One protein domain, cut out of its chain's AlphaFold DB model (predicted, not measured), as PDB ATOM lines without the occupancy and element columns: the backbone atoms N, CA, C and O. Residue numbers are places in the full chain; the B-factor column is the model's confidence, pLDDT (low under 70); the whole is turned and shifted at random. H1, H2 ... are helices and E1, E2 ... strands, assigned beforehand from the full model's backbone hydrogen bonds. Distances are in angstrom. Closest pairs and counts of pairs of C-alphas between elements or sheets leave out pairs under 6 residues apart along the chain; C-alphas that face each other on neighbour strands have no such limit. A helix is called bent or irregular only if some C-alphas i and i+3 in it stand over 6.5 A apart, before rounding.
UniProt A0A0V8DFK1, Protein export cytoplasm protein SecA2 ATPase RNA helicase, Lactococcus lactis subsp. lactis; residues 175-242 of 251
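AT A GLANCE: This is residues 175 to 242 of the 251 residues of the protein "Protein export cytoplasm protein SecA2 ATPase RNA helicase" of Lactococcus lactis subsp. lactis (UniProt A0A0V8DFK1). A small hairpin of two strands, E1 and E2, and the helix H2 follow each other along one side of the long helix H3, which runs along the length of the domain. The hairpin packs on residues 232 to 240 of H3, H2 lies farther along with no close contact to H3, and H1 crosses H3 near its middle at a steep angle. The printed part has 68 residues, with three named helices and two named strands in the order H1, E1, E2, H2, H3; the sheet, E1 - E2, is antiparallel and the class is mostly helix. The whole is compact, with a radius of gyration of the C-alphas of 11.2 A, and only just elongated, with spans of 32 by 21 by 21 A.

HOW THE PARTS SIT: Begin at the hairpin of E1, residues 192 to 195, and E2, residues 200 to 203, whose directions stand at 165 degrees. Look for N 193 and O 202, 3.0 A apart, and N 195 and O 200, 2.9 A apart, both within hydrogen-bond range. From E2 go to H3, residues 223 to 240: the closest C-alphas, those of Val 201 and Lys 237, are 6.2 A apart. H1, residues 175 to 183, touches H3 at a steep tilt of 61 degrees, the same way, and the closest C-alphas, those of Thr 179 and Leu 232, are 5.5 A apart. H2, residues 205 to 215, and H1 are close but not clearly touching, with the C-alphas of Phe 182 and Ala 211 closest at 7.8 A. H2 and H3 are near each other, with 5 pairs of C-alphas within 10 A. The closest C-alphas of E1 and H2, those of Tyr 192 and Gly 207, are 6.1 A apart, while H1 and E2 are apart. In H1 and H2 every O i to N i+4 pair is within hydrogen-bond range; in H3 12 of 14 are.

IN THESE COORDINATES: Find C-alpha 192 at (-8.650, 53.810, 36.793), where E1 begins; it runs to residue 195, and E2 runs from 200 to 203. H3 starts at C-alpha 223, (-11.304, 44.976, 56.548), and runs 25.9 A to C-alpha 240 at (1.405, 55.582, 36.664). It is irregular: C-alphas 224 and 227 are 7.9 A apart. H2, residues 205 to 215, is 15.5 A long, and H1, residues 175 to 183, 11.7 A.

THE WHOLE: The two C-alphas farthest apart, those of Asp 197 and Gly 216, are 34.0 A apart. The printed part has no cut. The links E1 to E2 and E2 to H2 are tight, those from H1 to E1 and from H2 to H3 are short, and no link is long. The mean pLDDT of the printed part is 93.0, and no printed residue is under 70.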
ATOM      1  N   LEU A 175       2.726  39.989  47.526       87.00
ATOM      2  CA  LEU A 175       1.690  40.824  46.924       87.00
ATOM      3  C   LEU A 175       2.256  41.898  45.993       87.00
ATOM      4  O   LEU A 175       1.587  42.248  45.026       87.00
ATOM      5  N   HIS A 176       3.475  42.403  46.217       89.38
ATOM      6  CA  HIS A 176       4.043  43.450  45.356       89.38
ATOM      7  C   HIS A 176       4.128  43.025  43.884       89.38
ATOM      8  O   HIS A 176       3.713  43.778  43.009       89.38
ATOM      9  N   ILE A 177       4.606  41.805  43.617       90.56
ATOM     10  CA  ILE A 177       4.750  41.286  42.250       90.56
ATOM     11  C   ILE A 177       3.374  41.024  41.631       90.56
ATOM     12  O   ILE A 177       3.108  41.442  40.510       90.56
ATOM     13  N   ILE A 178       2.479  40.354  42.364       91.88
ATOM     14  CA  ILE A 178       1.164  39.965  41.835       91.88
ATOM     15  C   ILE A 178       0.306  41.201  41.541       91.88
ATOM     16  O   ILE A 178      -0.340  41.270  40.496       91.88
ATOM     17  N   THR A 179       0.324  42.191  42.438       94.56
ATOM     18  CA  THR A 179      -0.392  43.454  42.219       94.56
ATOM     19  C   THR A 179       0.187  44.229  41.042       94.56
ATOM     20  O   THR A 179      -0.591  44.680  40.218       94.56
ATOM     21  N   ASP A 180       1.511  44.307  40.875       95.38
ATOM     22  CA  ASP A 180       2.130  44.953  39.704       95.38
ATOM     23  C   ASP A 180       1.690  44.335  38.369       95.38
ATOM     24  O   ASP A 180       1.318  45.057  37.442       95.38
ATOM     25  N   VAL A 181       1.658  43.002  38.288       95.25
ATOM     26  CA  VAL A 181       1.168  42.290  37.095       95.25
ATOM     27  C   VAL A 181      -0.294  42.634  36.812       95.25
ATOM     28  O   VAL A 181      -0.641  42.940  35.671       95.25
ATOM     29  N   PHE A 182      -1.143  42.629  37.842       96.25
ATOM     30  CA  PHE A 182      -2.552  42.988  37.699       96.25
ATOM     31  C   PHE A 182      -2.735  44.446  37.262       96.25
ATOM     32  O   PHE A 182      -3.467  44.705  36.307       96.25
ATOM     33  N   ILE A 183      -2.043  45.392  37.902       97.38
ATOM     34  CA  ILE A 183      -2.141  46.823  37.593       97.38
ATOM     35  C   ILE A 183      -1.802  47.099  36.128       97.38
ATOM     36  O   ILE A 183      -2.525  47.840  35.466       97.38
ATOM     37  N   LYS A 184      -0.773  46.445  35.583       95.56
ATOM     38  CA  LYS A 184      -0.390  46.583  34.166       95.56
ATOM     39  C   LYS A 184      -1.432  46.043  33.181       95.56
ATOM     40  O   LYS A 184      -1.343  46.347  31.994       95.56
ATOM     41  N   SER A 185      -2.403  45.257  33.648       95.31
ATOM     42  CA  SER A 185      -3.528  44.764  32.838       95.31
ATOM     43  C   SER A 185      -4.726  45.725  32.795       95.31
ATOM     44  O   SER A 185      -5.722  45.437  32.120       95.31
ATOM     45  N   LEU A 186      -4.668  46.836  33.534       96.62
ATOM     46  CA  LEU A 186      -5.763  47.792  33.641       96.62
ATOM     47  C   LEU A 186      -5.758  48.815  32.501       96.62
ATOM     48  O   LEU A 186      -4.707  49.241  32.022       96.62
ATOM     49  N   ALA A 187      -6.954  49.222  32.089       95.69
ATOM     50  CA  ALA A 187      -7.183  50.227  31.064       95.69
ATOM     51  C   ALA A 187      -7.414  51.611  31.686       95.69
ATOM     52  O   ALA A 187      -8.260  51.787  32.565       95.69
ATOM     53  N   PHE A 188      -6.667  52.602  31.200       94.88
ATOM     54  CA  PHE A 188      -6.860  54.007  31.554       94.88
ATOM     55  C   PHE A 188      -8.266  54.486  31.160       94.88
ATOM     56  O   PHE A 188      -8.753  54.102  30.097       94.88
ATOM     57  N   ASP A 189      -8.882  55.324  31.999       93.31
ATOM     58  CA  ASP A 189     -10.221  55.917  31.801       93.31
ATOM     59  C   ASP A 189     -11.383  54.898  31.813       93.31
ATOM     60  O   ASP A 189     -12.524  55.213  31.488       93.31
ATOM     61  N   ILE A 190     -11.091  53.649  32.195       95.19
ATOM     62  CA  ILE A 190     -12.077  52.570  32.359       95.19
ATOM     63  C   ILE A 190     -11.903  51.930  33.732       95.19
ATOM     64  O   ILE A 190     -12.818  51.924  34.549       95.19
ATOM     65  N   ASP A 191     -10.703  51.417  34.005       96.75
ATOM     66  CA  ASP A 191     -10.393  50.728  35.252       96.75
ATOM     67  C   ASP A 191      -9.861  51.706  36.319       96.75
ATOM     68  O   ASP A 191      -9.990  51.472  37.523       96.75
ATOM     69  N   TYR A 192      -9.237  52.811  35.901       97.06
ATOM     70  CA  TYR A 192      -8.650  53.810  36.793       97.06
ATOM     71  C   TYR A 192      -8.520  55.183  36.120       97.06
ATOM     72  O   TYR A 192      -8.442  55.291  34.895       97.06
ATOM     73  N   GLU A 193      -8.409  56.221  36.946       95.38
ATOM     74  CA  GLU A 193      -8.200  57.614  36.533       95.38
ATOM     75  C   GLU A 193      -6.944  58.203  37.184       95.38
ATOM     76  O   GLU A 193      -6.563  57.830  38.299       95.38
ATOM     77  N   ILE A 194      -6.306  59.154  36.491       93.94
ATOM     78  CA  ILE A 194      -5.113  59.868  36.961       93.94
ATOM     79  C   ILE A 194      -5.391  61.373  36.989       93.94
ATOM     80  O   ILE A 194      -5.837  61.956  36.005       93.94
ATOM     81  N   SER A 195      -5.004  62.020  38.084       90.25
ATOM     82  CA  SER A 195      -4.895  63.474  38.202       90.25
ATOM     83  C   SER A 195      -3.416  63.852  38.284       90.25
ATOM     84  O   SER A 195      -2.758  63.671  39.317       90.25
ATOM     85  N   GLU A 196      -2.872  64.355  37.172       80.25
ATOM     86  CA  GLU A 196      -1.471  64.792  37.105       80.25
ATOM     87  C   GLU A 196      -1.215  66.029  37.982       80.25
ATOM     88  O   GLU A 196      -0.157  66.126  38.606       80.25
ATOM     89  N   ASP A 197      -2.195  66.930  38.095       85.44
ATOM     90  CA  ASP A 197      -2.143  68.131  38.936       85.44
ATOM     91  C   ASP A 197      -2.042  67.789  40.430       85.44
ATOM     92  O   ASP A 197      -1.261  68.410  41.153       85.44
ATOM     93  N   LYS A 198      -2.758  66.755  40.892       85.06
ATOM     94  CA  LYS A 198      -2.742  66.318  42.302       85.06
ATOM     95  C   LYS A 198      -1.798  65.149  42.565       85.06
ATOM     96  O   LYS A 198      -1.798  64.627  43.682       85.06
ATOM     97  N   LYS A 199      -1.039  64.689  41.559       86.50
ATOM     98  CA  LYS A 199      -0.224  63.458  41.619       86.50
ATOM     99  C   LYS A 199      -0.975  62.306  42.307       86.50
ATOM    100  O   LYS A 199      -0.459  61.668  43.232       86.50
ATOM    101  N   SER A 200      -2.224  62.103  41.895       90.06
ATOM    102  CA  SER A 200      -3.168  61.177  42.523       90.06
ATOM    103  C   SER A 200      -3.779  60.244  41.483       90.06
ATOM    104  O   SER A 200      -3.939  60.619  40.326       90.06
ATOM    105  N   VAL A 201      -4.048  59.008  41.893       94.12
ATOM    106  CA  VAL A 201      -4.610  57.948  41.052       94.12
ATOM    107  C   VAL A 201      -5.605  57.164  41.894       94.12
ATOM    108  O   VAL A 201      -5.361  56.951  43.087       94.12
ATOM    109  N   TRP A 202      -6.720  56.763  41.301       95.31
ATOM    110  CA  TRP A 202      -7.750  55.971  41.966       95.31
ATOM    111  C   TRP A 202      -8.366  54.977  40.988       95.31
ATOM    112  O   TRP A 202      -8.367  55.196  39.779       95.31
ATOM    113  N   PHE A 203      -8.879  53.873  41.525       97.12
ATOM    114  CA  PHE A 203      -9.666  52.925  40.748       97.12
ATOM    115  C   PHE A 203     -11.052  53.500  40.466       97.12
ATOM    116  O   PHE A 203     -11.639  54.164  41.322       97.12
ATOM    117  N   LEU A 204     -11.571  53.200  39.282       96.94
ATOM    118  CA  LEU A 204     -12.986  53.342  38.961       96.94
ATOM    119  C   LEU A 204     -13.727  52.052  39.349       96.94
ATOM    120  O   LEU A 204     -13.102  51.037  39.669       96.94
ATOM    121  N   GLU A 205     -15.060  52.075  39.320       95.56
ATOM    122  CA  GLU A 205     -15.889  50.924  39.714       95.56
ATOM    123  C   GLU A 205     -15.534  49.645  38.937       95.56
ATOM    124  O   GLU A 205     -15.390  48.578  39.537       95.56
ATOM    125  N   GLU A 206     -15.298  49.754  37.626       96.69
ATOM    126  CA  GLU A 206     -14.903  48.613  36.789       96.69
ATOM    127  C   GLU A 206     -13.531  48.050  37.180       96.69
ATOM    128  O   GLU A 206     -13.358  46.833  37.248       96.69
ATOM    129  N   GLY A 207     -12.574  48.902  37.559       96.31
ATOM    130  CA  GLY A 207     -11.270  48.449  38.048       96.31
ATOM    131  C   GLY A 207     -11.361  47.706  39.380       96.31
ATOM    132  O   GLY A 207     -10.669  46.704  39.577       96.31
ATOM    133  N   ILE A 208     -12.249  48.149  40.277       96.31
ATOM    134  CA  ILE A 208     -12.534  47.455  41.543       96.31
ATOM    135  C   ILE A 208     -13.164  46.088  41.263       96.31
ATOM    136  O   ILE A 208     -12.724  45.082  41.825       96.31
ATOM    137  N   ARG A 209     -14.141  46.027  40.353       95.50
ATOM    138  CA  ARG A 209     -14.796  44.777  39.951       95.50
ATOM    139  C   ARG A 209     -13.814  43.790  39.323       95.50
ATOM    140  O   ARG A 209     -13.763  42.627  39.710       95.50
ATOM    141  N   LYS A 210     -12.966  44.270  38.418       96.25
ATOM    142  CA  LYS A 210     -11.922  43.470  37.775       96.25
ATOM    143  C   LYS A 210     -10.886  42.965  38.778       96.25
ATOM    144  O   LYS A 210     -10.416  41.836  38.649       96.25
ATOM    145  N   ALA A 211     -10.553  43.758  39.800       95.75
ATOM    146  CA  ALA A 211      -9.700  43.308  40.898       95.75
ATOM    147  C   ALA A 211     -10.382  42.196  41.705       95.75
ATOM    148  O   ALA A 211      -9.774  41.160  41.967       95.75
ATOM    149  N   GLN A 212     -11.653  42.380  42.055       95.69
ATOM    150  CA  GLN A 212     -12.453  41.367  42.736       95.69
ATOM    151  C   GLN A 212     -12.475  40.035  41.979       95.69
ATOM    152  O   GLN A 212     -12.185  38.994  42.571       95.69
ATOM    153  N   ASP A 213     -12.712  40.074  40.670       95.19
ATOM    154  CA  ASP A 213     -12.727  38.878  39.828       95.19
ATOM    155  C   ASP A 213     -11.336  38.231  39.723       95.19
ATOM    156  O   ASP A 213     -11.203  37.016  39.876       95.19
ATOM    157  N   TYR A 214     -10.281  39.032  39.527       94.69
ATOM    158  CA  TYR A 214      -8.903  38.540  39.399       94.69
ATOM    159  C   TYR A 214      -8.401  37.842  40.671       94.69
ATOM    160  O   TYR A 214      -7.725  36.815  40.594       94.69
ATOM    161  N   PHE A 215      -8.729  38.391  41.844       92.88
ATOM    162  CA  PHE A 215      -8.329  37.827  43.136       92.88
ATOM    163  C   PHE A 215      -9.354  36.837  43.712       92.88
ATOM    164  O   PHE A 215      -9.071  36.213  44.734       92.88
ATOM    165  N   GLY A 216     -10.515  36.663  43.067       93.12
ATOM    166  CA  GLY A 216     -11.572  35.745  43.502       93.12
ATOM    167  C   GLY A 216     -12.255  36.166  44.808       93.12
ATOM    168  O   GLY A 216     -12.531  35.316  45.656       93.12
ATOM    169  N   ILE A 217     -12.493  37.467  44.999       92.75
ATOM    170  CA  ILE A 217     -13.013  38.056  46.245       92.75
ATOM    171  C   ILE A 217     -14.196  38.987  45.980       92.75
ATOM    172  O   ILE A 217     -14.267  39.646  44.953       92.75
ATOM    173  N   THR A 218     -15.137  39.074  46.919       85.38
ATOM    174  CA  THR A 218     -16.406  39.801  46.718       85.38
ATOM    175  C   THR A 218     -16.446  41.201  47.326       85.38
ATOM    176  O   THR A 218     -17.252  42.016  46.895       85.38
ATOM    177  N   GLU A 219     -15.610  41.496  48.321       89.88
ATOM    178  CA  GLU A 219     -15.631  42.777  49.042       89.88
ATOM    179  C   GLU A 219     -14.201  43.261  49.312       89.88
ATOM    180  O   GLU A 219     -13.709  43.251  50.439       89.88
ATOM    181  N   ILE A 220     -13.494  43.662  48.251       91.06
ATOM    182  CA  ILE A 220     -12.070  44.039  48.337       91.06
ATOM    183  C   ILE A 220     -11.813  45.270  49.224       91.06
ATOM    184  O   ILE A 220     -10.706  45.447  49.727       91.06
ATOM    185  N   LEU A 221     -12.834  46.102  49.441       90.62
ATOM    186  CA  LEU A 221     -12.774  47.283  50.307       90.62
ATOM    187  C   LEU A 221     -13.041  46.969  51.792       90.62
ATOM    188  O   LEU A 221     -12.913  47.860  52.630       90.62
ATOM    189  N   GLY A 222     -13.403  45.726  52.125       90.88
ATOM    190  CA  GLY A 222     -13.635  45.291  53.500       90.88
ATOM    191  C   GLY A 222     -12.341  45.126  54.306       90.88
ATOM    192  O   GLY A 222     -11.243  44.996  53.759       90.88
ATOM    193  N   GLU A 223     -12.462  45.068  55.637       88.56
ATOM    194  CA  GLU A 223     -11.304  44.976  56.548       88.56
ATOM    195  C   GLU A 223     -10.443  43.725  56.273       88.56
ATOM    196  O   GLU A 223      -9.219  43.783  56.378       88.56
ATOM    197  N   SER A 224     -11.056  42.621  55.821       89.25
ATOM    198  CA  SER A 224     -10.366  41.369  55.476       89.25
ATOM    199  C   SER A 224      -9.356  41.498  54.329       89.25
ATOM    200  O   SER A 224      -8.398  40.729  54.286       89.25
ATOM    201  N   PHE A 225      -9.538  42.460  53.416       90.56
ATOM    202  CA  PHE A 225      -8.688  42.640  52.228       90.56
ATOM    203  C   PHE A 225      -7.966  43.987  52.195       90.56
ATOM    204  O   PHE A 225      -7.303  44.320  51.210       90.56
ATOM    205  N   LYS A 226      -8.008  44.737  53.298       90.50
ATOM    206  CA  LYS A 226      -7.369  46.048  53.454       90.50
ATOM    207  C   LYS A 226      -5.892  46.056  53.072       90.50
ATOM    208  O   LYS A 226      -5.415  47.008  52.456       90.50
ATOM    209  N   GLU A 227      -5.160  44.997  53.415       89.81
ATOM    210  CA  GLU A 227      -3.754  44.868  53.037       89.81
ATOM    211  C   GLU A 227      -3.585  44.719  51.520       89.81
ATOM    212  O   GLU A 227      -2.827  45.480  50.918       89.81
ATOM    213  N   LEU A 228      -4.331  43.808  50.889       91.81
ATOM    214  CA  LEU A 228      -4.314  43.613  49.437       91.81
ATOM    215  C   LEU A 228      -4.697  44.899  48.693       91.81
ATOM    216  O   LEU A 228      -3.973  45.322  47.790       91.81
ATOM    217  N   TYR A 229      -5.783  45.554  49.103       94.12
ATOM    218  CA  TYR A 229      -6.228  46.805  48.493       94.12
ATOM    219  C   TYR A 229      -5.182  47.917  48.638       94.12
ATOM    220  O   TYR A 229      -4.879  48.621  47.672       94.12
ATOM    221  N   ARG A 230      -4.529  48.024  49.805       92.62
ATOM    222  CA  ARG A 230      -3.390  48.933  49.995       92.62
ATOM    223  C   ARG A 230      -2.265  48.638  48.997       92.62
ATOM    224  O   ARG A 230      -1.734  49.577  48.408       92.62
ATOM    225  N   HIS A 231      -1.904  47.370  48.781       93.62
ATOM    226  CA  HIS A 231      -0.887  47.004  47.788       93.62
ATOM    227  C   HIS A 231      -1.304  47.374  46.356       93.62
ATOM    228  O   HIS A 231      -0.469  47.884  45.609       93.62
ATOM    229  N   LEU A 232      -2.577  47.201  45.993       95.31
ATOM    230  CA  LEU A 232      -3.110  47.608  44.689       95.31
ATOM    231  C   LEU A 232      -2.993  49.119  44.463       95.31
ATOM    232  O   LEU A 232      -2.464  49.538  43.436       95.31
ATOM    233  N   VAL A 233      -3.402  49.937  45.436       94.62
ATOM    234  CA  VAL A 233      -3.284  51.405  45.354       94.62
ATOM    235  C   VAL A 233      -1.818  51.841  45.252       94.62
ATOM    236  O   VAL A 233      -1.477  52.702  44.437       94.62
ATOM    237  N   LEU A 234      -0.929  51.238  46.050       94.00
ATOM    238  CA  LEU A 234       0.506  51.536  45.995       94.00
ATOM    239  C   LEU A 234       1.119  51.148  44.645       94.00
ATOM    240  O   LEU A 234       1.909  51.918  44.099       94.00
ATOM    241  N   SER A 235       0.738  49.996  44.094       95.12
ATOM    242  CA  SER A 235       1.214  49.525  42.792       95.12
ATOM    243  C   SER A 235       0.690  50.388  41.635       95.12
ATOM    244  O   SER A 235       1.459  50.755  40.744       95.12
ATOM    245  N   LEU A 236      -0.579  50.808  41.694       95.56
ATOM    246  CA  LEU A 236      -1.185  51.736  40.735       95.56
ATOM    247  C   LEU A 236      -0.438  53.077  40.722       95.56
ATOM    248  O   LEU A 236      -0.053  53.586  39.668       95.56
ATOM    249  N   LYS A 237      -0.143  53.612  41.912       94.12
ATOM    250  CA  LYS A 237       0.647  54.836  42.070       94.12
ATOM    251  C   LYS A 237       2.081  54.670  41.559       94.12
ATOM    252  O   LYS A 237       2.586  55.561  40.877       94.12
ATOM    253  N   ALA A 238       2.730  53.546  41.856       93.88
ATOM    254  CA  ALA A 238       4.086  53.257  41.396       93.88
ATOM    255  C   ALA A 238       4.185  53.176  39.864       93.88
ATOM    256  O   ALA A 238       5.124  53.730  39.301       93.88
ATOM    257  N   ASN A 239       3.211  52.547  39.198       93.50
ATOM    258  CA  ASN A 239       3.219  52.374  37.743       93.50
ATOM    259  C   ASN A 239       2.895  53.660  36.969       93.50
ATOM    260  O   ASN A 239       3.479  53.889  35.911       93.50
ATOM    261  N   TYR A 240       1.973  54.492  37.472       92.75
ATOM    262  CA  TYR A 240       1.405  55.582  36.664       92.75
ATOM    263  C   TYR A 240       1.709  57.002  37.157       92.75
ATOM    264  O   TYR A 240       1.623  57.936  36.360       92.75
ATOM    265  N   ILE A 241       2.107  57.195  38.421       92.44
ATOM    266  CA  ILE A 241       2.476  58.526  38.946       92.44
ATOM    267  C   ILE A 241       3.987  58.735  38.961       92.44
ATOM    268  O   ILE A 241       4.455  59.802  38.564       92.44
ATOM    269  N   PHE A 242       4.754  57.749  39.425       91.19
ATOM    270  CA  PHE A 242       6.204  57.876  39.554       91.19
ATOM    271  C   PHE A 242       6.907  57.438  38.267       91.19
ATOM    272  O   PHE A 242       6.759  56.302  37.826       91.19
TER     273      PHE A 242